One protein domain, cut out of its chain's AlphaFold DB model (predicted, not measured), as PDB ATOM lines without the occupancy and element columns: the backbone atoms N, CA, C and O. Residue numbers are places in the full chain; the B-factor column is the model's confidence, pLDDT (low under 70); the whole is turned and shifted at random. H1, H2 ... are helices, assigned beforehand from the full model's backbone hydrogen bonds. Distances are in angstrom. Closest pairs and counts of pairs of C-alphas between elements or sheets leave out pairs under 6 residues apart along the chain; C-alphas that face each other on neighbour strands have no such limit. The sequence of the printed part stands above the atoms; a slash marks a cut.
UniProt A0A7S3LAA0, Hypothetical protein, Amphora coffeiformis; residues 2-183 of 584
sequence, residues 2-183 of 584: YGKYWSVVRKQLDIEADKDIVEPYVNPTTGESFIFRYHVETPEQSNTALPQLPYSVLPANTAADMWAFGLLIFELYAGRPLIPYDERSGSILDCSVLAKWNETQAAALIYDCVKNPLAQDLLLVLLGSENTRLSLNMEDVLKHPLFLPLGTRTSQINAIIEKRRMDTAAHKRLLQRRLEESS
ATOM      1  N   TYR A   2     161.958 133.343  90.994       74.56
ATOM      2  CA  TYR A   2     160.941 133.368  89.931       74.56
ATOM      3  C   TYR A   2     161.477 133.145  88.501       74.56
ATOM      4  O   TYR A   2     160.971 132.289  87.782       74.56
ATOM      5  N   GLY A   3     162.592 133.787  88.128       80.19
ATOM      6  CA  GLY A   3     163.224 133.554  86.819       80.19
ATOM      7  C   GLY A   3     163.711 132.112  86.595       80.19
ATOM      8  O   GLY A   3     163.649 131.608  85.477       80.19
ATOM      9  N   LYS A   4     164.124 131.401  87.659       82.50
ATOM     10  CA  LYS A   4     164.502 129.979  87.565       82.50
ATOM     11  C   LYS A   4     163.282 129.108  87.261       82.50
ATOM     12  O   LYS A   4     163.381 128.233  86.408       82.50
ATOM     13  N   TYR A   5     162.140 129.373  87.901       82.06
ATOM     14  CA  TYR A   5     160.890 128.657  87.629       82.06
ATOM     15  C   TYR A   5     160.499 128.776  86.152       82.06
ATOM     16  O   TYR A   5     160.399 127.768  85.456       82.06
ATOM     17  N   TRP A   6     160.394 130.005  85.643       81.12
ATOM     18  CA  TRP A   6     159.982 130.233  84.261       81.12
ATOM     19  C   TRP A   6     160.989 129.720  83.230       81.12
ATOM     20  O   TRP A   6     160.583 129.273  82.163       81.12
ATOM     21  N   SER A   7     162.287 129.674  83.551       84.12
ATOM     22  CA  SER A   7     163.273 129.013  82.682       84.12
ATOM     23  C   SER A   7     163.019 127.507  82.521       84.12
ATOM     24  O   SER A   7     163.222 126.964  81.437       84.12
ATOM     25  N   VAL A   8     162.532 126.837  83.574       84.50
ATOM     26  CA  VAL A   8     162.174 125.412  83.534       84.50
ATOM     27  C   VAL A   8     160.854 125.216  82.798       84.50
ATOM     28  O   VAL A   8     160.788 124.347  81.937       84.50
ATOM     29  N   VAL A   9     159.848 126.056  83.072       79.88
ATOM     30  CA  VAL A   9     158.544 126.019  82.384       79.88
ATOM     31  C   VAL A   9     158.709 126.187  80.876       79.88
ATOM     32  O   VAL A   9     158.234 125.339  80.129       79.88
ATOM     33  N   ARG A  10     159.446 127.213  80.421       85.19
ATOM     34  CA  ARG A  10     159.710 127.436  78.987       85.19
ATOM     35  C   ARG A  10     160.391 126.231  78.343       85.19
ATOM     36  O   ARG A  10     160.018 125.821  77.258       85.19
ATOM     37  N   LYS A  11     161.369 125.636  79.036       86.25
ATOM     38  CA  LYS A  11     162.124 124.485  78.525       86.25
ATOM     39  C   LYS A  11     161.300 123.193  78.480       86.25
ATOM     40  O   LYS A  11     161.536 122.369  77.607       86.25
ATOM     41  N   GLN A  12     160.419 122.974  79.455       84.00
ATOM     42  CA  GLN A  12     159.670 121.720  79.592       84.00
ATOM     43  C   GLN A  12     158.347 121.721  78.829       84.00
ATOM     44  O   GLN A  12     157.948 120.665  78.351       84.00
ATOM     45  N   LEU A  13     157.673 122.869  78.739       80.56
ATOM     46  CA  LEU A  13     156.345 122.977  78.131       80.56
ATOM     47  C   LEU A  13     156.355 123.648  76.749       80.56
ATOM     48  O   LEU A  13     155.311 123.682  76.113       80.56
ATOM     49  N   ASP A  14     157.504 124.166  76.298       82.94
ATOM     50  CA  ASP A  14     157.652 124.896  75.025       82.94
ATOM     51  C   ASP A  14     156.707 126.108  74.906       82.94
ATOM     52  O   ASP A  14     156.099 126.376  73.874       82.94
ATOM     53  N   ILE A  15     156.546 126.839  76.014       79.88
ATOM     54  CA  ILE A  15     155.628 127.979  76.111       79.88
ATOM     55  C   ILE A  15     156.417 129.278  76.078       79.88
ATOM     56  O   ILE A  15     157.179 129.571  77.002       79.88
ATOM     57  N   GLU A  16     156.179 130.102  75.062       79.12
ATOM     58  CA  GLU A  16     156.617 131.497  75.045       79.12
ATOM     59  C   GLU A  16     155.605 132.363  75.805       79.12
ATOM     60  O   GLU A  16     154.564 132.749  75.283       79.12
ATOM     61  N   ALA A  17     155.901 132.648  77.073       70.81
ATOM     62  CA  ALA A  17     155.136 133.601  77.871       70.81
ATOM     63  C   ALA A  17     155.794 134.987  77.828       70.81
ATOM     64  O   ALA A  17     157.016 135.100  78.005       70.81
ATOM     65  N   ASP A  18     154.972 136.019  77.621       76.44
ATOM     66  CA  ASP A  18     155.392 137.420  77.577       76.44
ATOM     67  C   ASP A  18     156.137 137.807  78.864       76.44
ATOM     68  O   ASP A  18     155.744 137.430  79.973       76.44
ATOM     69  N   LYS A  19     157.233 138.557  78.724       75.25
ATOM     70  CA  LYS A  19     158.036 139.013  79.864       75.25
ATOM     71  C   LYS A  19     157.210 139.856  80.824       75.25
ATOM     72  O   LYS A  19     157.375 139.689  82.028       75.25
ATOM     73  N   ASP A  20     156.279 140.650  80.306       70.25
ATOM     74  CA  ASP A  20     155.447 141.545  81.115       70.25
ATOM     75  C   ASP A  20     154.438 140.780  81.995       70.25
ATOM     76  O   ASP A  20     153.961 141.292  83.005       70.25
ATOM     77  N   ILE A  21     154.153 139.519  81.652       68.62
ATOM     78  CA  ILE A  21     153.310 138.604  82.440       68.62
ATOM     79  C   ILE A  21     154.165 137.797  83.431       68.62
ATOM     80  O   ILE A  21     153.718 137.426  84.517       68.62
ATOM     81  N   VAL A  22     155.402 137.496  83.035       74.88
ATOM     82  CA  VAL A  22     156.316 136.566  83.708       74.88
ATOM     83  C   VAL A  22     157.226 137.249  84.728       74.88
ATOM     84  O   VAL A  22     157.795 136.576  85.586       74.88
ATOM     85  N   GLU A  23     157.414 138.560  84.658       81.12
ATOM     86  CA  GLU A  23     158.241 139.298  85.610       81.12
ATOM     87  C   GLU A  23     157.369 139.989  86.669       81.12
ATOM     88  O   GLU A  23     156.291 140.491  86.355       81.12
ATOM     89  N   PRO A  24     157.781 140.002  87.956       84.94
ATOM     90  CA  PRO A  24     157.034 140.719  88.976       84.94
ATOM     91  C   PRO A  24     157.026 142.211  88.651       84.94
ATOM     92  O   PRO A  24     158.085 142.812  88.463       84.94
ATOM     93  N   TYR A  25     155.847 142.823  88.658       84.75
ATOM     94  CA  TYR A  25     155.731 144.268  88.572       84.75
ATOM     95  C   TYR A  25     156.177 144.884  89.899       84.75
ATOM     96  O   TYR A  25     155.559 144.638  90.935       84.75
ATOM     97  N   VAL A  26     157.246 145.679  89.889       85.88
ATOM     98  CA  VAL A  26     157.740 146.373  91.085       85.88
ATOM     99  C   VAL A  26     157.274 147.818  91.036       85.88
ATOM    100  O   VAL A  26     157.638 148.559  90.127       85.88
ATOM    101  N   ASN A  27     156.480 148.232  92.025       82.06
ATOM    102  CA  ASN A  27     156.082 149.626  92.152       82.06
ATOM    103  C   ASN A  27     157.328 150.467  92.492       82.06
ATOM    104  O   ASN A  27     157.921 150.257  93.554       82.06
ATOM    105  N   PRO A  28     157.733 151.420  91.633       80.56
ATOM    106  CA  PRO A  28     158.978 152.165  91.818       80.56
ATOM    107  C   PRO A  28     158.944 153.084  93.045       80.56
ATOM    108  O   PRO A  28     159.994 153.431  93.578       80.56
ATOM    109  N   THR A  29     157.752 153.470  93.503       82.75
ATOM    110  CA  THR A  29     157.563 154.386  94.631       82.75
ATOM    111  C   THR A  29     157.547 153.648  95.966       82.75
ATOM    112  O   THR A  29     158.125 154.128  96.937       82.75
ATOM    113  N   THR A  30     156.874 152.494  96.043       86.00
ATOM    114  CA  THR A  30     156.711 151.751  97.308       86.00
ATOM    115  C   THR A  30     157.702 150.601  97.472       86.00
ATOM    116  O   THR A  30     157.886 150.117  98.585       86.00
ATOM    117  N   GLY A  31     158.315 150.133  96.382       89.00
ATOM    118  CA  GLY A  31     159.119 148.912  96.364       89.00
ATOM    119  C   GLY A  31     158.301 147.621  96.507       89.00
ATOM    120  O   GLY A  31     158.884 146.539  96.557       89.00
ATOM    121  N   GLU A  32     156.965 147.698  96.569       88.00
ATOM    122  CA  GLU A  32     156.097 146.516  96.604       88.00
ATOM    123  C   GLU A  32     156.152 145.783  95.253       88.00
ATOM    124  O   GLU A  32     156.050 146.399  94.190       88.00
ATOM    125  N   SER A  33     156.290 144.455  95.289       86.44
ATOM    126  CA  SER A  33     156.309 143.598  94.100       86.44
ATOM    127  C   SER A  33     154.996 142.834  93.939       86.44
ATOM    128  O   SER A  33     154.567 142.138  94.863       86.44
ATOM    129  N   PHE A  34     154.405 142.895  92.752       86.25
ATOM    130  CA  PHE A  34     153.145 142.257  92.389       86.25
ATOM    131  C   PHE A  34     153.387 141.181  91.333       86.25
ATOM    132  O   PHE A  34     154.207 141.349  90.435       86.25
ATOM    133  N   ILE A  35     152.669 140.066  91.438       82.12
ATOM    134  CA  ILE A  35     152.747 138.964  90.477       82.12
ATOM    135  C   ILE A  35     151.338 138.705  89.961       82.12
ATOM    136  O   ILE A  35     150.408 138.531  90.753       82.12
ATOM    137  N   PHE A  36     151.186 138.666  88.641       77.94
ATOM    138  CA  PHE A  36     149.919 138.328  88.012       77.94
ATOM    139  C   PHE A  36     149.740 136.815  87.953       77.94
ATOM    140  O   PHE A  36     150.666 136.057  87.665       77.94
ATOM    141  N   ARG A  37     148.524 136.365  88.261       74.88
ATOM    142  CA  ARG A  37     148.154 134.961  88.091       74.88
ATOM    143  C   ARG A  37     147.889 134.728  86.611       74.88
ATOM    144  O   ARG A  37     147.111 135.461  86.008       74.88
ATOM    145  N   TYR A  38     148.517 133.703  86.056       70.25
ATOM    146  CA  TYR A  38     148.318 133.286  84.677       70.25
ATOM    147  C   TYR A  38     147.958 131.803  84.645       70.25
ATOM    148  O   TYR A  38     148.512 131.010  85.412       70.25
ATOM    149  N   HIS A  39     147.012 131.444  83.780       70.19
ATOM    150  CA  HIS A  39     146.591 130.067  83.563       70.19
ATOM    151  C   HIS A  39     147.230 129.547  82.281       70.19
ATOM    152  O   HIS A  39     147.203 130.211  81.250       70.19
ATOM    153  N   VAL A  40     147.806 128.354  82.374       68.81
ATOM    154  CA  VAL A  40     148.476 127.670  81.274       68.81
ATOM    155  C   VAL A  40     147.852 126.292  81.143       68.81
ATOM    156  O   VAL A  40     147.809 125.554  82.129       68.81
ATOM    157  N   GLU A  41     147.403 125.928  79.946       69.94
ATOM    158  CA  GLU A  41     147.049 124.543  79.653       69.94
ATOM    159  C   GLU A  41     148.328 123.706  79.587       69.94
ATOM    160  O   GLU A  41     149.186 123.903  78.726       69.94
ATOM    161  N   THR A  42     148.488 122.782  80.531       67.06
ATOM    162  CA  THR A  42     149.569 121.797  80.482       67.06
ATOM    163  C   THR A  42     149.129 120.620  79.613       67.06
ATOM    164  O   THR A  42     148.078 120.044  79.907       67.06
ATOM    165  N   PRO A  43     149.902 120.212  78.590       72.25
ATOM    166  CA  PRO A  43     149.595 119.005  77.834       72.25
ATOM    167  C   PRO A  43     149.553 117.799  78.783       72.25
ATOM    168  O   PRO A  43     150.457 117.619  79.598       72.25
ATOM    169  N   GLU A  44     148.523 116.951  78.665       64.50
ATOM    170  CA  GLU A  44     148.234 115.815  79.571       64.50
ATOM    171  C   GLU A  44     149.411 114.832  79.769       64.50
ATOM    172  O   GLU A  44     149.401 114.005  80.678       64.50
ATOM    173  N   GLN A  45     150.447 114.917  78.930       57.03
ATOM    174  CA  GLN A  45     151.611 114.034  78.914       57.03
ATOM    175  C   GLN A  45     152.817 114.548  79.727       57.03
ATOM    176  O   GLN A  45     153.788 113.806  79.898       57.03
ATOM    177  N   SER A  46     152.796 115.773  80.272       58.28
ATOM    178  CA  SER A  46     153.913 116.297  81.074       58.28
ATOM    179  C   SER A  46     153.808 115.880  82.551       58.28
ATOM    180  O   SER A  46     153.466 116.680  83.415       58.28
ATOM    181  N   ASN A  47     154.153 114.627  82.873       57.72
ATOM    182  CA  ASN A  47     154.301 114.136  84.260       57.72
ATOM    183  C   ASN A  47     155.551 114.691  84.986       57.72
ATOM    184  O   ASN A  47     155.955 114.200  86.043       57.72
ATOM    185  N   THR A  48     156.220 115.688  84.411       66.31
ATOM    186  CA  THR A  48     157.409 116.313  84.989       66.31
ATOM    187  C   THR A  48     157.025 117.248  86.127       66.31
ATOM    188  O   THR A  48     156.304 118.222  85.930       66.31
ATOM    189  N   ALA A  49     157.549 116.968  87.322       72.38
ATOM    190  CA  ALA A  49     157.399 117.833  88.483       72.38
ATOM    191  C   ALA A  49     157.998 119.220  88.193       72.38
ATOM    192  O   ALA A  49     159.220 119.372  88.084       72.38
ATOM    193  N   LEU A  50     157.132 120.227  88.058       74.50
ATOM    194  CA  LEU A  50     157.544 121.622  87.962       74.50
ATOM    195  C   LEU A  50     158.216 122.065  89.277       74.50
ATOM    196  O   LEU A  50     157.886 121.545  90.348       74.50
ATOM    197  N   PRO A  51     159.152 123.032  89.238       79.12
ATOM    198  CA  PRO A  51     159.744 123.574  90.455       79.12
ATOM    199  C   PRO A  51     158.654 124.192  91.339       79.12
ATOM    200  O   PRO A  51     157.726 124.816  90.826       79.12
ATOM    201  N   GLN A  52     158.773 124.073  92.664       76.88
ATOM    202  CA  GLN A  52     157.818 124.710  93.573       76.88
ATOM    203  C   GLN A  52     157.805 126.233  93.371       76.88
ATOM    204  O   GLN A  52     158.839 126.902  93.456       76.88
ATOM    205  N   LEU A  53     156.613 126.770  93.107       72.38
ATOM    206  CA  LEU A  53     156.362 128.203  93.081       72.38
ATOM    207  C   LEU A  53     156.391 128.770  94.508       72.38
ATOM    208  O   LEU A  53     155.967 128.094  95.445       72.38
ATOM    209  N   PRO A  54     156.827 130.028  94.691       69.75
ATOM    210  CA  PRO A  54     156.758 130.709  95.984       69.75
ATOM    211  C   PRO A  54     155.320 131.096  96.390       69.75
ATOM    212  O   PRO A  54     155.130 131.762  97.403       69.75
ATOM    213  N   TYR A  55     154.314 130.712  95.602       71.88
ATOM    214  CA  TYR A  55     152.893 130.933  95.848       71.88
ATOM    215  C   TYR A  55     152.086 129.693  95.449       71.88
ATOM    216  O   TYR A  55     152.532 128.878  94.639       71.88
ATOM    217  N   SER A  56     150.885 129.550  96.009       71.31
ATOM    218  CA  SER A  56     149.978 128.453  95.678       71.31
ATOM    219  C   SER A  56     149.383 128.624  94.279       71.31
ATOM    220  O   SER A  56     148.900 129.695  93.910       71.31
ATOM    221  N   VAL A  57     149.404 127.545  93.496       72.88
ATOM    222  CA  VAL A  57     148.667 127.471  92.230       72.88
ATOM    223  C   VAL A  57     147.190 127.273  92.555       72.88
ATOM    224  O   VAL A  57     146.849 126.453  93.407       72.88
ATOM    225  N   LEU A  58     146.322 128.029  91.888       71.69
ATOM    226  CA  LEU A  58     144.874 127.886  92.011       71.69
ATOM    227  C   LEU A  58     144.310 127.264  90.730       71.69
ATOM    228  O   LEU A  58     144.784 127.601  89.641       71.69
ATOM    229  N   PRO A  59     143.314 126.370  90.836       75.38
ATOM    230  CA  PRO A  59     142.640 125.835  89.662       75.38
ATOM    231  C   PRO A  59     141.913 126.958  88.918       75.38
ATOM    232  O   PRO A  59     141.389 127.887  89.538       75.38
ATOM    233  N   ALA A  60     141.873 126.864  87.588       79.62
ATOM    234  CA  ALA A  60     141.024 127.735  86.785       79.62
ATOM    235  C   ALA A  60     139.564 127.564  87.230       79.62
ATOM    236  O   ALA A  60     139.091 126.440  87.420       79.62
ATOM    237  N   ASN A  61     138.863 128.677  87.431       87.12
ATOM    238  CA  ASN A  61     137.464 128.679  87.830       87.12
ATOM    239  C   ASN A  61     136.691 129.758  87.066       87.12
ATOM    240  O   ASN A  61     137.248 130.756  86.615       87.12
ATOM    241  N   THR A  62     135.380 129.563  86.949       90.56
ATOM    242  CA  THR A  62     134.481 130.489  86.247       90.56
ATOM    243  C   THR A  62     134.342 131.837  86.956       90.56
ATOM    244  O   THR A  62     133.865 132.801  86.361       90.56
ATOM    245  N   ALA A  63     134.763 131.951  88.221       91.94
ATOM    246  CA  ALA A  63     134.694 133.205  88.963       91.94
ATOM    247  C   ALA A  63     135.644 134.274  88.397       91.94
ATOM    248  O   ALA A  63     135.346 135.461  88.525       91.94
ATOM    249  N   ALA A  64     136.752 133.887  87.754       89.25
ATOM    250  CA  ALA A  64     137.609 134.827  87.030       89.25
ATOM    251  C   ALA A  64     136.879 135.448  85.823       89.25
ATOM    252  O   ALA A  64     136.927 136.664  85.633       89.25
ATOM    253  N   ASP A  65     136.118 134.648  85.075       92.31
ATOM    254  CA  ASP A  65     135.328 135.132  83.937       92.31
ATOM    255  C   ASP A  65     134.177 136.037  84.394       92.31
ATOM    256  O   ASP A  65     133.939 137.092  83.806       92.31
ATOM    257  N   MET A  66     133.502 135.683  85.498       95.88
ATOM    258  CA  MET A  66     132.475 136.538  86.116       95.88
ATOM    259  C   MET A  66     133.048 137.887  86.557       95.88
ATOM    260  O   MET A  66     132.396 138.920  86.396       95.88
ATOM    261  N   TRP A  67     134.269 137.884  87.101       94.12
ATOM    262  CA  TRP A  67     134.981 139.103  87.471       94.12
ATOM    263  C   TRP A  67     135.246 139.984  86.250       94.12
ATOM    264  O   TRP A  67     134.865 141.154  86.243       94.12
ATOM    265  N   ALA A  68     135.847 139.411  85.204       93.12
ATOM    266  CA  ALA A  68     136.151 140.114  83.962       93.12
ATOM    267  C   ALA A  68     134.883 140.676  83.297       93.12
ATOM    268  O   ALA A  68     134.864 141.827  82.861       93.12
ATOM    269  N   PHE A  69     133.789 139.911  83.304       96.81
ATOM    270  CA  PHE A  69     132.490 140.386  82.837       96.81
ATOM    271  C   PHE A  69     131.975 141.567  83.674       96.81
ATOM    272  O   PHE A  69     131.484 142.552  83.125       96.81
ATOM    273  N   GLY A  70     132.150 141.523  84.997       97.44
ATOM    274  CA  GLY A  70     131.861 142.648  85.885       97.44
ATOM    275  C   GLY A  70     132.656 143.910  85.540       97.44
ATOM    276  O   GLY A  70     132.083 144.998  85.524       97.44
ATOM    277  N   LEU A  71     133.948 143.779  85.212       96.06
ATOM    278  CA  LEU A  71     134.783 144.910  84.781       96.06
ATOM    279  C   LEU A  71     134.233 145.556  83.504       96.06
ATOM    280  O   LEU A  71     134.104 146.778  83.448       96.06
ATOM    281  N   LEU A  72     133.827 144.738  82.528       96.94
ATOM    282  CA  LEU A  72     133.225 145.207  81.280       96.94
ATOM    283  C   LEU A  72     131.897 145.939  81.524       96.94
ATOM    284  O   LEU A  72     131.689 147.041  81.016       96.94
ATOM    285  N   ILE A  73     130.990 145.358  82.319       97.88
ATOM    286  CA  ILE A  73     129.716 146.010  82.658       97.88
ATOM    287  C   ILE A  73     129.966 147.328  83.398       97.88
ATOM    288  O   ILE A  73     129.280 148.316  83.130       97.88
ATOM    289  N   PHE A  74     130.947 147.375  84.301       98.06
ATOM    290  CA  PHE A  74     131.296 148.609  84.992       98.06
ATOM    291  C   PHE A  74     131.741 149.674  83.994       98.06
ATOM    292  O   PHE A  74     131.203 150.776  84.024       98.06
ATOM    293  N   GLU A  75     132.660 149.343  83.088       97.00
ATOM    294  CA  GLU A  75     133.188 150.279  82.096       97.00
ATOM    295  C   GLU A  75     132.089 150.849  81.194       97.00
ATOM    296  O   GLU A  75     132.017 152.065  81.004       97.00
ATOM    297  N   LEU A  76     131.157 150.003  80.750       97.56
ATOM    298  CA  LEU A  76     130.004 150.419  79.948       97.56
ATOM    299  C   LEU A  76     129.104 151.432  80.671       97.56
ATOM    300  O   LEU A  76     128.593 152.361  80.046       97.56
ATOM    301  N   TYR A  77     128.889 151.271  81.979       97.88
ATOM    302  CA  TYR A  77     127.994 152.143  82.749       97.88
ATOM    303  C   TYR A  77     128.686 153.352  83.389       97.88
ATOM    304  O   TYR A  77     128.040 154.382  83.597       97.88
ATOM    305  N   ALA A  78     129.964 153.228  83.735       97.00
ATOM    306  CA  ALA A  78     130.777 154.291  84.313       97.00
ATOM    307  C   ALA A  78     131.400 155.194  83.238       97.00
ATOM    308  O   ALA A  78     131.759 156.332  83.540       97.00
ATOM    309  N   GLY A  79     131.537 154.700  82.001       96.50
ATOM    310  CA  GLY A  79     132.240 155.380  80.911       96.50
ATOM    311  C   GLY A  79     133.757 155.438  81.105       96.50
ATOM    312  O   GLY A  79     134.415 156.279  80.499       96.50
ATOM    313  N   ARG A  80     134.299 154.607  82.001       94.25
ATOM    314  CA  ARG A  80     135.729 154.503  82.306       94.25
ATOM    315  C   ARG A  80     136.046 153.133  82.905       94.25
ATOM    316  O   ARG A  80     135.179 152.584  83.593       94.25
ATOM    317  N   PRO A  81     137.269 152.614  82.733       93.62
ATOM    318  CA  PRO A  81     137.645 151.349  83.341       93.62
ATOM    319  C   PRO A  81     137.642 151.451  84.869       93.62
ATOM    320  O   PRO A  81     137.967 152.493  85.446       93.62
ATOM    321  N   LEU A  82     137.266 150.354  85.535       92.94
ATOM    322  CA  LEU A  82     137.272 150.269  87.002       92.94
ATOM    323  C   LEU A  82     138.686 150.425  87.565       92.94
ATOM    324  O   LEU A  82     138.887 151.068  88.593       92.94
ATOM    325  N   ILE A  83     139.646 149.821  86.872       90.75
ATOM    326  CA  ILE A  83     141.063 149.857  87.199       90.75
ATOM    327  C   ILE A  83     141.751 150.611  86.063       90.75
ATOM    328  O   ILE A  83     141.700 150.144  84.925       90.75
ATOM    329  N   PRO A  84     142.366 151.769  86.340       88.56
ATOM    330  CA  PRO A  84     143.081 152.521  85.325       88.56
ATOM    331  C   PRO A  84     144.212 151.689  84.716       88.56
ATOM    332  O   PRO A  84     145.030 151.103  85.433       88.56
ATOM    333  N   TYR A  85     144.270 151.674  83.391       88.94
ATOM    334  CA  TYR A  85     145.364 151.107  82.617       88.94
ATOM    335  C   TYR A  85     145.838 152.138  81.590       88.94
ATOM    336  O   TYR A  85     145.111 153.069  81.244       88.94
ATOM    337  N   ASP A  86     147.077 152.000  81.142       86.06
ATOM    338  CA  ASP A  86     147.620 152.782  80.036       86.06
ATOM    339  C   ASP A  86     147.074 152.217  78.719       86.06
ATOM    340  O   ASP A  86     147.318 151.059  78.387       86.06
ATOM    341  N   GLU A  87     146.325 153.020  77.962       83.44
ATOM    342  CA  GLU A  87     145.716 152.606  76.689       83.44
ATOM    343  C   GLU A  87     146.748 152.162  75.639       83.44
ATOM    344  O   GLU A  87     146.427 151.364  74.760       83.44
ATOM    345  N   ARG A  88     147.987 152.668  75.709       81.25
ATOM    346  CA  ARG A  88     149.038 152.371  74.729       81.25
ATOM    347  C   ARG A  88     149.745 151.054  75.022       81.25
ATOM    348  O   ARG A  88     150.074 150.331  74.084       81.25
ATOM    349  N   SER A  89     150.044 150.785  76.289       79.50
ATOM    350  CA  SER A  89     150.773 149.580  76.709       79.50
ATOM    351  C   SER A  89     149.851 148.463  77.201       79.50
ATOM    352  O   SER A  89     150.283 147.321  77.303       79.50
ATOM    353  N   GLY A  90     148.601 148.780  77.547       79.50
ATOM    354  CA  GLY A  90     147.699 147.886  78.272       79.50
ATOM    355  C   GLY A  90     148.101 147.662  79.735       79.50
ATOM    356  O   GLY A  90     147.471 146.860  80.423       79.50
ATOM    357  N   SER A  91     149.143 148.342  80.236       80.81
ATOM    358  CA  SER A  91     149.666 148.101  81.581       80.81
ATOM    359  C   SER A  91     148.774 148.718  82.652       80.81
ATOM    360  O   SER A  91     148.375 149.879  82.547       80.81
ATOM    361  N   ILE A  92     148.524 147.976  83.725       85.19
ATOM    362  CA  ILE A  92     147.749 148.447  84.875       85.19
ATOM    363  C   ILE A  92     148.552 149.502  85.640       85.19
ATOM    364  O   ILE A  92     149.695 149.259  86.019       85.19
ATOM    365  N   LEU A  93     147.944 150.662  85.897       85.25
ATOM    366  CA  LEU A  93     148.633 151.789  86.534       85.25
ATOM    367  C   LEU A  93     148.786 151.610  88.052       85.25
ATOM    368  O   LEU A  93     149.759 152.090  88.633       85.25
ATOM    369  N   ASP A  94     147.845 150.913  88.699       85.69
ATOM    370  CA  ASP A  94     147.851 150.700  90.149       85.69
ATOM    371  C   ASP A  94     147.520 149.250  90.536       85.69
ATOM    372  O   ASP A  94     146.386 148.880  90.856       85.69
ATOM    373  N   CYS A  95     148.556 148.413  90.544       87.12
ATOM    374  CA  CYS A  95     148.475 147.024  90.997       87.12
ATOM    375  C   CYS A  95     148.160 146.896  92.498       87.12
ATOM    376  O   CYS A  95     147.683 145.847  92.937       87.12
ATOM    377  N   SER A  96     148.393 147.945  93.297       87.00
ATOM    378  CA  SER A  96     148.173 147.898  94.744       87.00
ATOM    379  C   SER A  96     146.683 147.871  95.094       87.00
ATOM    380  O   SER A  96     146.276 147.155  96.014       87.00
ATOM    381  N   VAL A  97     145.861 148.575  94.306       87.94
ATOM    382  CA  VAL A  97     144.394 148.559  94.415       87.94
ATOM    383  C   VAL A  97     143.850 147.163  94.137       87.94
ATOM    384  O   VAL A  97     143.007 146.673  94.883       87.94
ATOM    385  N   LEU A  98     144.379 146.490  93.114       88.06
ATOM    386  CA  LEU A  98     144.012 145.114  92.786       88.06
ATOM    387  C   LEU A  98     144.409 144.120  93.876       88.06
ATOM    388  O   LEU A  98     143.616 143.261  94.254       88.06
ATOM    389  N   ALA A  99     145.624 144.244  94.408       88.44
ATOM    390  CA  ALA A  99     146.109 143.349  95.454       88.44
ATOM    391  C   ALA A  99     145.320 143.485  96.767       88.44
ATOM    392  O   ALA A  99     145.177 142.513  97.506       88.44
ATOM    393  N   LYS A 100     144.803 144.685  97.058       89.12
ATOM    394  CA  LYS A 100     144.027 144.999  98.271       89.12
ATOM    395  C   LYS A 100     142.514 145.006  98.017       89.12
ATOM    396  O   LYS A 100     141.759 145.470  98.879       89.12
ATOM    397  N   TRP A 101     142.092 144.485  96.862       91.06
ATOM    398  CA  TRP A 101     140.715 144.545  96.406       91.06
ATOM    399  C   TRP A 101     139.752 143.897  97.402       91.06
ATOM    400  O   TRP A 101     139.948 142.764  97.843       91.06
ATOM    401  N   ASN A 102     138.677 144.606  97.740       93.06
ATOM    402  CA  ASN A 102     137.639 144.103  98.632       93.06
ATOM    403  C   ASN A 102     136.253 144.663  98.289       93.06
ATOM    404  O   ASN A 102     136.110 145.645  97.559       93.06
ATOM    405  N   GLU A 103     135.218 144.058  98.873       93.06
ATOM    406  CA  GLU A 103     133.815 144.424  98.637       93.06
ATOM    407  C   GLU A 103     133.506 145.883  99.007       93.06
ATOM    408  O   GLU A 103     132.663 146.519  98.379       93.06
ATOM    409  N   THR A 104     134.215 146.450  99.990       93.81
ATOM    410  CA  THR A 104     134.012 147.847 100.404       93.81
ATOM    411  C   THR A 104     134.545 148.819  99.352       93.81
ATOM    412  O   THR A 104     133.882 149.808  99.039       93.81
ATOM    413  N   GLN A 105     135.718 148.533  98.781       92.31
ATOM    414  CA  GLN A 105     136.294 149.306  97.678       92.31
ATOM    415  C   GLN A 105     135.443 149.189  96.413       92.31
ATOM    416  O   GLN A 105     135.125 150.209  95.802       92.31
ATOM    417  N   ALA A 106     135.015 147.968  96.071       93.88
ATOM    418  CA  ALA A 106     134.112 147.724  94.953       93.88
ATOM    419  C   ALA A 106     132.829 148.554  95.096       93.88
ATOM    420  O   ALA A 106     132.466 149.303  94.191       93.88
ATOM    421  N   ALA A 107     132.183 148.483  96.263       95.69
ATOM    422  CA  ALA A 107     130.955 149.214  96.529       95.69
ATOM    423  C   ALA A 107     131.136 150.731  96.425       95.69
ATOM    424  O   ALA A 107     130.308 151.392  95.805       95.69
ATOM    425  N   ALA A 108     132.218 151.280  96.985       94.81
ATOM    426  CA  ALA A 108     132.512 152.707  96.878       94.81
ATOM    427  C   ALA A 108     132.632 153.149  95.409       94.81
ATOM    428  O   ALA A 108     131.917 154.052  94.976       94.81
ATOM    429  N   LEU A 109     133.444 152.446  94.612       94.69
ATOM    430  CA  LEU A 109     133.640 152.770  93.195       94.69
ATOM    431  C   LEU A 109     132.343 152.647  92.385       94.69
ATOM    432  O   LEU A 109     132.049 153.506  91.551       94.69
ATOM    433  N   ILE A 110     131.548 151.606  92.644       97.56
ATOM    434  CA  ILE A 110     130.258 151.384  91.982       97.56
ATOM    435  C   ILE A 110     129.276 152.513  92.311       97.56
ATOM    436  O   ILE A 110     128.674 153.071  91.392       97.56
ATOM    437  N   TYR A 111     129.122 152.887  93.584       97.69
ATOM    438  CA  TYR A 111     128.189 153.949  93.975       97.69
ATOM    439  C   TYR A 111     128.606 155.335  93.475       97.69
ATOM    440  O   TYR A 111     127.734 156.159  93.184       97.69
ATOM    441  N   ASP A 112     129.908 155.582  93.340       95.62
ATOM    442  CA  ASP A 112     130.430 156.849  92.831       95.62
ATOM    443  C   ASP A 112     130.289 156.977  91.308       95.62
ATOM    444  O   ASP A 112     129.978 158.059  90.803       95.62
ATOM    445  N   CYS A 113     130.485 155.884  90.562       96.44
ATOM    446  CA  CYS A 113     130.603 155.943  89.102       96.44
ATOM    447  C   CYS A 113     129.340 155.510  88.353       96.44
ATOM    448  O   CYS A 113     129.041 156.040  87.283       96.44
ATOM    449  N   VAL A 114     128.585 154.549  88.887       97.81
ATOM    450  CA  VAL A 114     127.477 153.909  88.172       97.81
ATOM    451  C   VAL A 114     126.153 154.488  88.651       97.81
ATOM    452  O   VAL A 114     125.765 154.312  89.799       97.81
ATOM    453  N   LYS A 115     125.413 155.168  87.766       96.94
ATOM    454  CA  LYS A 115     124.122 155.799  88.117       96.94
ATOM    455  C   LYS A 115     122.927 154.844  88.065       96.94
ATOM    456  O   LYS A 115     121.910 155.114  88.703       96.94
ATOM    457  N   ASN A 116     123.007 153.773  87.272       97.19
ATOM    458  CA  ASN A 116     121.902 152.831  87.105       97.19
ATOM    459  C   ASN A 116     121.852 151.856  88.301       97.19
ATOM    460  O   ASN A 116     122.770 151.051  88.444       97.19
ATOM    461  N   PRO A 117     120.789 151.866  89.127       97.31
ATOM    462  CA  PRO A 117     120.707 151.035  90.328       97.31
ATOM    463  C   PRO A 117     120.669 149.528  90.039       97.31
ATOM    464  O   PRO A 117     121.156 148.748  90.848       97.31
ATOM    465  N   LEU A 118     120.135 149.102  88.889       97.25
ATOM    466  CA  LEU A 118     120.163 147.687  88.498       97.25
ATOM    467  C   LEU A 118     121.569 147.256  88.074       97.25
ATOM    468  O   LEU A 118     121.975 146.133  88.346       97.25
ATOM    469  N   ALA A 119     122.329 148.153  87.440       98.00
ATOM    470  CA  ALA A 119     123.728 147.881  87.127       98.00
ATOM    471  C   ALA A 119     124.564 147.825  88.410       98.00
ATOM    472  O   ALA A 119     125.370 146.916  88.558       98.00
ATOM    473  N   GLN A 120     124.325 148.732  89.366       98.31
ATOM    474  CA  GLN A 120     124.970 148.672  90.682       98.31
ATOM    475  C   GLN A 120     124.709 147.334  91.386       98.31
ATOM    476  O   GLN A 120     125.639 146.748  91.928       98.31
ATOM    477  N   ASP A 121     123.461 146.849  91.372       97.81
ATOM    478  CA  ASP A 121     123.091 145.586  92.019       97.81
ATOM    479  C   ASP A 121     123.870 144.398  91.448       97.81
ATOM    480  O   ASP A 121     124.511 143.669  92.204       97.81
ATOM    481  N   LEU A 122     123.901 144.275  90.116       97.81
ATOM    482  CA  LEU A 122     124.660 143.227  89.443       97.81
ATOM    483  C   LEU A 122     126.168 143.363  89.686       97.81
ATOM    484  O   LEU A 122     126.849 142.380  89.964       97.81
ATOM    485  N   LEU A 123     126.700 144.583  89.603       98.06
ATOM    486  CA  LEU A 123     128.128 144.840  89.763       98.06
ATOM    487  C   LEU A 123     128.624 144.542  91.172       98.06
ATOM    488  O   LEU A 123     129.730 144.043  91.312       98.06
ATOM    489  N   LEU A 124     127.829 144.786  92.214       96.94
ATOM    490  CA  LEU A 124     128.211 144.435  93.588       96.94
ATOM    491  C   LEU A 124     128.371 142.923  93.780       96.94
ATOM    492  O   LEU A 124     129.141 142.483  94.629       96.94
ATOM    493  N   VAL A 125     127.642 142.143  92.987       96.19
ATOM    494  CA  VAL A 125     127.690 140.685  92.999       96.19
ATOM    495  C   VAL A 125     128.867 140.182  92.151       96.19
ATOM    496  O   VAL A 125     129.691 139.411  92.644       96.19
ATOM    497  N   LEU A 126     129.005 140.666  90.910       97.31
ATOM    498  CA  LEU A 126     130.107 140.291  90.012       97.31
ATOM    499  C   LEU A 126     131.469 140.764  90.535       97.31
ATOM    500  O   LEU A 126     132.450 140.034  90.446       97.31
ATOM    501  N   LEU A 127     131.532 141.958  91.123       96.81
ATOM    502  CA  LEU A 127     132.754 142.561  91.660       96.81
ATOM    503  C   LEU A 127     132.927 142.344  93.180       96.81
ATOM    504  O   LEU A 127     133.720 143.039  93.824       96.81
ATOM    505  N   GLY A 128     132.210 141.367  93.749       93.81
ATOM    506  CA  GLY A 128     132.283 140.988  95.164       93.81
ATOM    507  C   GLY A 128     133.514 140.145  95.528       93.81
ATOM    508  O   GLY A 128     134.558 140.212  94.877       93.81
ATOM    509  N   SER A 129     133.422 139.327  96.575       92.38
ATOM    510  CA  SER A 129     134.452 138.325  96.880       92.38
ATOM    511  C   SER A 129     134.414 137.132  95.911       92.38
ATOM    512  O   SER A 129     133.419 136.883  95.227       92.38
ATOM    513  N   GLU A 130     135.512 136.370  95.844       90.44
ATOM    514  CA  GLU A 130     135.587 135.157  95.014       90.44
ATOM    515  C   GLU A 130     134.499 134.141  95.385       90.44
ATOM    516  O   GLU A 130     133.851 133.588  94.501       90.44
ATOM    517  N   ASN A 131     134.217 133.970  96.679       91.69
ATOM    518  CA  ASN A 131     133.174 133.060  97.160       91.69
ATOM    519  C   ASN A 131     131.779 133.452  96.657       91.69
ATOM    520  O   ASN A 131     131.006 132.586  96.248       91.69
ATOM    521  N   THR A 132     131.464 134.750  96.639       92.12
ATOM    522  CA  THR A 132     130.201 135.248  96.079       92.12
ATOM    523  C   THR A 132     130.100 134.914  94.596       92.12
ATOM    524  O   THR A 132     129.062 134.433  94.150       92.12
ATOM    525  N   ARG A 133     131.188 135.085  93.837       94.00
ATOM    526  CA  ARG A 133     131.216 134.762  92.405       94.00
ATOM    527  C   ARG A 133     131.094 133.270  92.119       94.00
ATOM    528  O   ARG A 133     130.385 132.899  91.195       94.00
ATOM    529  N   LEU A 134     131.752 132.420  92.907       92.56
ATOM    530  CA  LEU A 134     131.695 130.962  92.742       92.56
ATOM    531  C   LEU A 134     130.283 130.395  92.937       92.56
ATOM    532  O   LEU A 134     129.971 129.334  92.406       92.56
ATOM    533  N   SER A 135     129.426 131.100  93.681       92.31
ATOM    534  CA  SER A 135     128.021 130.722  93.853       92.31
ATOM    535  C   SER A 135     127.130 131.038  92.645       92.31
ATOM    536  O   SER A 135     125.954 130.685  92.656       92.31
ATOM    537  N   LEU A 136     127.675 131.689  91.611       93.69
ATOM    538  CA  LEU A 136     126.940 132.158  90.440       93.69
ATOM    539  C   LEU A 136     127.381 131.411  89.188       93.69
ATOM    540  O   LEU A 136     128.569 131.205  88.941       93.69
ATOM    541  N   ASN A 137     126.415 131.091  88.337       94.56
ATOM    542  CA  ASN A 137     126.674 130.717  86.953       94.56
ATOM    543  C   ASN A 137     126.236 131.852  86.007       94.56
ATOM    544  O   ASN A 137     125.556 132.801  86.402       94.56
ATOM    545  N   MET A 138     126.633 131.769  84.733       95.06
ATOM    546  CA  MET A 138     126.313 132.820  83.755       95.06
ATOM    547  C   MET A 138     124.808 132.888  83.468       95.06
ATOM    548  O   MET A 138     124.280 133.945  83.139       95.06
ATOM    549  N   GLU A 139     124.100 131.771  83.622       96.12
ATOM    550  CA  GLU A 139     122.652 131.716  83.447       96.12
ATOM    551  C   GLU A 139     121.929 132.570  84.503       96.12
ATOM    552  O   GLU A 139     121.001 133.306  84.171       96.12
ATOM    553  N   ASP A 140     122.393 132.543  85.754       94.75
ATOM    554  CA  ASP A 140     121.878 133.364  86.853       94.75
ATOM    555  C   ASP A 140     122.160 134.850  86.617       94.75
ATOM    556  O   ASP A 140     121.289 135.697  86.831       94.75
ATOM    557  N   VAL A 141     123.352 135.168  86.104       96.31
ATOM    558  CA  VAL A 141     123.731 136.533  85.717       96.31
ATOM    559  C   VAL A 141     122.818 137.059  84.609       96.31
ATOM    560  O   VAL A 141     122.311 138.172  84.714       96.31
ATOM    561  N   LEU A 142     122.541 136.263  83.574       95.69
ATOM    562  CA  LEU A 142     121.674 136.663  82.459       95.69
ATOM    563  C   LEU A 142     120.192 136.769  82.851       95.69
ATOM    564  O   LEU A 142     119.448 137.532  82.236       95.69
ATOM    565  N   LYS A 143     119.760 136.064  83.903       95.44
ATOM    566  CA  LYS A 143     118.425 136.222  84.511       95.44
ATOM    567  C   LYS A 143     118.293 137.498  85.349       95.44
ATOM    568  O   LYS A 143     117.186 137.824  85.785       95.44
ATOM    569  N   HIS A 144     119.386 138.224  85.593       96.19
ATOM    570  CA  HIS A 144     119.363 139.443  86.387       96.19
ATOM    571  C   HIS A 144     118.442 140.508  85.754       96.19
ATOM    572  O   HIS A 144     118.486 140.713  84.537       96.19
ATOM    573  N   PRO A 145     117.661 141.270  86.550       96.25
ATOM    574  CA  PRO A 145     116.736 142.283  86.039       96.25
ATOM    575  C   PRO A 145     117.312 143.340  85.097       96.25
ATOM    576  O   PRO A 145     116.562 143.979  84.366       96.25
ATOM    577  N   LEU A 146     118.629 143.536  85.125       96.06
ATOM    578  CA  LEU A 146     119.339 144.432  84.215       96.06
ATOM    579  C   LEU A 146     119.148 144.050  82.740       96.06
ATOM    580  O   LEU A 146     119.115 144.938  81.894       96.06
ATOM    581  N   PHE A 147     119.027 142.753  82.442       95.56
ATOM    582  CA  PHE A 147     118.926 142.226  81.078       95.56
ATOM    583  C   PHE A 147     117.480 142.005  80.614       95.56
ATOM    584  O   PHE A 147     117.252 141.591  79.477       95.56
ATOM    585  N   LEU A 148     116.489 142.283  81.466       93.12
ATOM    586  CA  LEU A 148     115.085 142.182  81.078       93.12
ATOM    587  C   LEU A 148     114.699 143.306  80.099       93.12
ATOM    588  O   LEU A 148     115.260 144.403  80.166       93.12
ATOM    589  N   PRO A 149     113.714 143.073  79.209       89.50
ATOM    590  CA  PRO A 149     113.242 144.090  78.278       89.50
ATOM    591  C   PRO A 149     112.856 145.395  78.982       89.50
ATOM    592  O   PRO A 149     112.224 145.404  80.044       89.50
ATOM    593  N   LEU A 150     113.208 146.519  78.354       80.94
ATOM    594  CA  LEU A 150     112.855 147.847  78.844       80.94
ATOM    595  C   LEU A 150     111.334 147.939  79.055       80.94
ATOM    596  O   LEU A 150     110.557 147.781  78.118       80.94
ATOM    597  N   GLY A 151     110.913 148.204  80.293       76.19
ATOM    598  CA  GLY A 151     109.500 148.338  80.666       76.19
ATOM    599  C   GLY A 151     108.941 147.190  81.509       76.19
ATOM    600  O   GLY A 151     107.901 147.374  82.140       76.19
ATOM    601  N   THR A 152     109.643 146.058  81.622       83.31
ATOM    602  CA  THR A 152     109.271 144.989  82.557       83.31
ATOM    603  C   THR A 152     109.493 145.462  83.995       83.31
ATOM    604  O   THR A 152     110.604 145.435  84.519       83.31
ATOM    605  N   ARG A 153     108.431 145.941  84.651       78.81
ATOM    606  CA  ARG A 153     108.463 146.358  86.060       78.81
ATOM    607  C   ARG A 153     107.727 145.348  86.923       78.81
ATOM    608  O   ARG A 153     106.504 145.260  86.874       78.81
ATOM    609  N   THR A 154     108.472 144.631  87.753       90.06
ATOM    610  CA  THR A 154     107.913 143.821  88.840       90.06
ATOM    611  C   THR A 154     108.108 144.538  90.176       90.06
ATOM    612  O   THR A 154     108.961 145.422  90.312       90.06
ATOM    613  N   SER A 155     107.322 144.167  91.189       91.94
ATOM    614  CA  SER A 155     107.488 144.685  92.556       91.94
ATOM    615  C   SER A 155     108.897 144.427  93.105       91.94
ATOM    616  O   SER A 155     109.457 145.286  93.781       91.94
ATOM    617  N   GLN A 156     109.498 143.289  92.747       91.25
ATOM    618  CA  GLN A 156     110.866 142.917  93.119       91.25
ATOM    619  C   GLN A 156     111.913 143.859  92.507       91.25
ATOM    620  O   GLN A 156     112.800 144.323  93.217       91.25
ATOM    621  N   ILE A 157     111.781 144.211  91.223       94.06
ATOM    622  CA  ILE A 157     112.697 145.145  90.545       94.06
ATOM    623  C   ILE A 157     112.649 146.522  91.205       94.06
ATOM    624  O   ILE A 157     113.689 147.116  91.481       94.06
ATOM    625  N   ASN A 158     111.448 147.016  91.517       94.50
ATOM    626  CA  ASN A 158     111.298 148.293  92.217       94.50
ATOM    627  C   ASN A 158     111.930 148.250  93.617       94.50
ATOM    628  O   ASN A 158     112.555 149.225  94.023       94.50
ATOM    629  N   ALA A 159     111.829 147.122  94.329       95.81
ATOM    630  CA  ALA A 159     112.474 146.956  95.631       95.81
ATOM    631  C   ALA A 159     114.010 147.013  95.534       95.81
ATOM    632  O   ALA A 159     114.646 147.673  96.355       95.81
ATOM    633  N   ILE A 160     114.607 146.387  94.510       95.94
ATOM    634  CA  ILE A 160     116.055 146.468  94.245       95.94
ATOM    635  C   ILE A 160     116.459 147.914  93.938       95.94
ATOM    636  O   ILE A 160     117.404 148.435  94.530       95.94
ATOM    637  N   ILE A 161     115.715 148.587  93.054       96.38
ATOM    638  CA  ILE A 161     115.972 149.981  92.673       96.38
ATOM    639  C   ILE A 161     115.959 150.898  93.896       96.38
ATOM    640  O   ILE A 161     116.887 151.687  94.081       96.38
ATOM    641  N   GLU A 162     114.931 150.793  94.738       96.88
ATOM    642  CA  GLU A 162     114.814 151.625  95.935       96.88
ATOM    643  C   GLU A 162     115.911 151.311  96.956       96.88
ATOM    644  O   GLU A 162     116.545 152.238  97.460       96.88
ATOM    645  N   LYS A 163     116.238 150.030  97.177       97.19
ATOM    646  CA  LYS A 163     117.364 149.635  98.035       97.19
ATOM    647  C   LYS A 163     118.673 150.285  97.575       97.19
ATOM    648  O   LYS A 163     119.352 150.929  98.369       97.19
ATOM    649  N   ARG A 164     119.011 150.193  96.285       97.12
ATOM    650  CA  ARG A 164     120.273 150.741  95.751       97.12
ATOM    651  C   ARG A 164     120.316 152.263  95.728       97.12
ATOM    652  O   ARG A 164     121.373 152.854  95.952       97.12
ATOM    653  N   ARG A 165     119.168 152.921  95.559       97.38
ATOM    654  CA  ARG A 165     119.050 154.374  95.751       97.38
ATOM    655  C   ARG A 165     119.321 154.779  97.196       97.38
ATOM    656  O   ARG A 165     120.049 155.748  97.414       97.38
ATOM    657  N   MET A 166     118.772 154.044  98.165       97.44
ATOM    658  CA  MET A 166     119.036 154.279  99.586       97.44
ATOM    659  C   MET A 166     120.513 154.062  99.924       97.44
ATOM    660  O   MET A 166     121.109 154.929 100.563       97.44
ATOM    661  N   ASP A 167     121.118 152.975  99.440       96.62
ATOM    662  CA  ASP A 167     122.540 152.672  99.646       96.62
ATOM    663  C   ASP A 167     123.439 153.760  99.034       96.62
ATOM    664  O   ASP A 167     124.322 154.292  99.708       96.62
ATOM    665  N   THR A 168     123.160 154.181  97.795       96.50
ATOM    666  CA  THR A 168     123.885 155.280  97.128       96.50
ATOM    667  C   THR A 168     123.756 156.590  97.916       96.50
ATOM    668  O   THR A 168     124.731 157.324  98.090       96.50
ATOM    669  N   ALA A 169     122.561 156.911  98.422       96.94
ATOM    670  CA  ALA A 169     122.345 158.105  99.236       96.94
ATOM    671  C   ALA A 169     123.083 158.027 100.584       96.94
ATOM    672  O   ALA A 169     123.639 159.028 101.040       96.94
ATOM    673  N   ALA A 170     123.121 156.850 101.213       96.31
ATOM    674  CA  ALA A 170     123.883 156.613 102.433       96.31
ATOM    675  C   ALA A 170     125.393 156.762 102.192       96.31
ATOM    676  O   ALA A 170     126.065 157.435 102.975       96.31
ATOM    677  N   HIS A 171     125.908 156.228 101.079       95.31
ATOM    678  CA  HIS A 171     127.310 156.368 100.681       95.31
ATOM    679  C   HIS A 171     127.710 157.841 100.512       95.31
ATOM    680  O   HIS A 171     128.679 158.295 101.119       95.31
ATOM    681  N   LYS A 172     126.900 158.633  99.796       95.44
ATOM    682  CA  LYS A 172     127.147 160.075  99.614       95.44
ATOM    683  C   LYS A 172     127.189 160.848 100.933       95.44
ATOM    684  O   LYS A 172     128.047 161.709 101.108       95.44
ATOM    685  N   ARG A 173     126.309 160.521 101.888       96.25
ATOM    686  CA  ARG A 173     126.324 161.130 103.233       96.25
ATOM    687  C   ARG A 173     127.591 160.774 104.009       96.25
ATOM    688  O   ARG A 173     128.128 161.624 104.712       96.25
ATOM    689  N   LEU A 174     128.062 159.530 103.897       94.69
ATOM    690  CA  LEU A 174     129.304 159.093 104.533       94.69
ATOM    691  C   LEU A 174     130.511 159.845 103.960       94.69
ATOM    692  O   LEU A 174     131.353 160.310 104.726       94.69
ATOM    693  N   LEU A 175     130.576 159.987 102.635       93.31
ATOM    694  CA  LEU A 175     131.655 160.706 101.962       93.31
ATOM    695  C   LEU A 175     131.671 162.188 102.357       93.31
ATOM    696  O   LEU A 175     132.718 162.714 102.722       93.31
ATOM    697  N   GLN A 176     130.499 162.829 102.390       95.00
ATOM    698  CA  GLN A 176     130.365 164.209 102.853       95.00
ATOM    699  C   GLN A 176     130.851 164.379 104.300       95.00
ATOM    700  O   GLN A 176     131.620 165.293 104.577       95.00
ATOM    701  N   ARG A 177     130.480 163.466 105.207       95.12
ATOM    702  CA  ARG A 177     130.951 163.505 106.599       95.12
ATOM    703  C   ARG A 177     132.474 163.407 106.693       95.12
ATOM    704  O   ARG A 177     133.071 164.155 107.453       95.12
ATOM    705  N   ARG A 178     133.111 162.522 105.917       92.31
ATOM    706  CA  ARG A 178     134.582 162.407 105.913       92.31
ATOM    707  C   ARG A 178     135.258 163.677 105.403       92.31
ATOM    708  O   ARG A 178     136.278 164.075 105.954       92.31
ATOM    709  N   LEU A 179     134.698 164.311 104.371       93.44
ATOM    710  CA  LEU A 179     135.203 165.591 103.867       93.44
ATOM    711  C   LEU A 179     135.074 166.691 104.929       93.44
ATOM    712  O   LEU A 179     136.022 167.436 105.158       93.44
ATOM    713  N   GLU A 180     133.938 166.750 105.628       95.19
ATOM    714  CA  GLU A 180     133.729 167.670 106.749       95.19
ATOM    715  C   GLU A 180     134.725 167.398 107.890       95.19
ATOM    716  O   GLU A 180     135.383 168.324 108.359       95.19
ATOM    717  N   GLU A 181     134.921 166.139 108.287       91.94
ATOM    718  CA  GLU A 181     135.899 165.738 109.309       91.94
ATOM    719  C   GLU A 181     137.337 166.111 108.921       91.94
ATOM    720  O   GLU A 181     138.060 166.663 109.752       91.94
ATOM    721  N   SER A 182     137.739 165.873 107.666       87.31
ATOM    722  CA  SER A 182     139.057 166.275 107.157       87.31
ATOM    723  C   SER A 182     139.217 167.792 107.184       87.31
ATOM    724  O   SER A 182     140.211 168.292 107.700       87.31
ATOM    725  N   SER A 183     138.200 168.537 106.740       92.38
ATOM    726  CA  SER A 183     138.234 170.003 106.764       92.38
ATOM    727  C   SER A 183     138.312 170.565 108.189       92.38
ATOM    728  O   SER A 183     139.035 171.525 108.440       92.38
TER     729      SER A 183
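Overview. This is residues 2 to 183 of the 584 residues of the protein "Hypothetical protein" of Amphora coffeiformis (UniProt A0A7S3LAA0). Two unequal lobes make up this loosely built model: a helical lobe, where H3, H5 and H6 form a small bundle crossed by the long H9, and a lobe of H1, H2 and the wide loops of residues 23 to 61. H7 packs near the start of H3, H4 lies between the lobes, and the last residues of H9, 176 to 183, stick out. The printed part has 182 residues, with nine named helices, H1 to H9 in chain order, and no named strand; the class is all helix. It is loose, with a radius of gyration of the C-alphas of 20.4 A, and spans 59 by 46 by 29 A.

Along the chain. Find C-alpha 2 at (160.941, 133.368, 89.931); from there H1 runs through residues 2 to 13, 16.4 A long. H2 is residues 19 to 22. After a long stretch with no named element, look for C-alpha 62 at (134.481, 130.489, 86.247), where H3, residues 62 to 78, begins its 24.2 A. H4 is residues 95 to 99, H5 residues 103 to 113, 15.3 A, and H6 residues 117 to 126, 14.3 A. H7 is residues 130 to 134 and H8 residues 138 to 142. H9, residues 155 to 183, runs 42.3 A to C-alpha 183 at (138.234, 170.003, 106.764).

Arrangement. Start at H6, the hub, which touches four helices. It touches H3, closest at the C-alphas of Gly 70 and Leu 126, 5.1 A apart, at a shallow tilt of 28 degrees, opposite ways. With H5 it forms a helical hairpin, closest at the C-alphas of Ile 110 and Gln 120, 6.1 A. H3 and H5 only just touch, with 3 pairs of C-alphas within 8 A. Residues 160 to 165 of H9 touch H6, about perpendicular at 82 degrees, closest at the C-alphas of Pro 117 and Ile 161, 5.4 A. H6 and H7 touch only at the corner, closest at the C-alphas of Leu 126 and Arg 133, 6.1 A. H1 and H2 are close but not clearly touching, and H4 and H8 touch no helix. In H6, 5 of 6 O i to N i+4 pairs are within hydrogen-bond range; H2 is too short for one, and the other helices have every pair.

Size, cuts and confidence. The C-alphas farthest apart, those of Gln 45 and Ser 183, are 63.9 A apart. The printed part has no cut. The links H2 to H3, H3 to H4 and H8 to H9 are long. Look for pLDDT under 70 at residues 21, 40 to 42, 44 to 48 and 54; the mean of the printed part is 87.8.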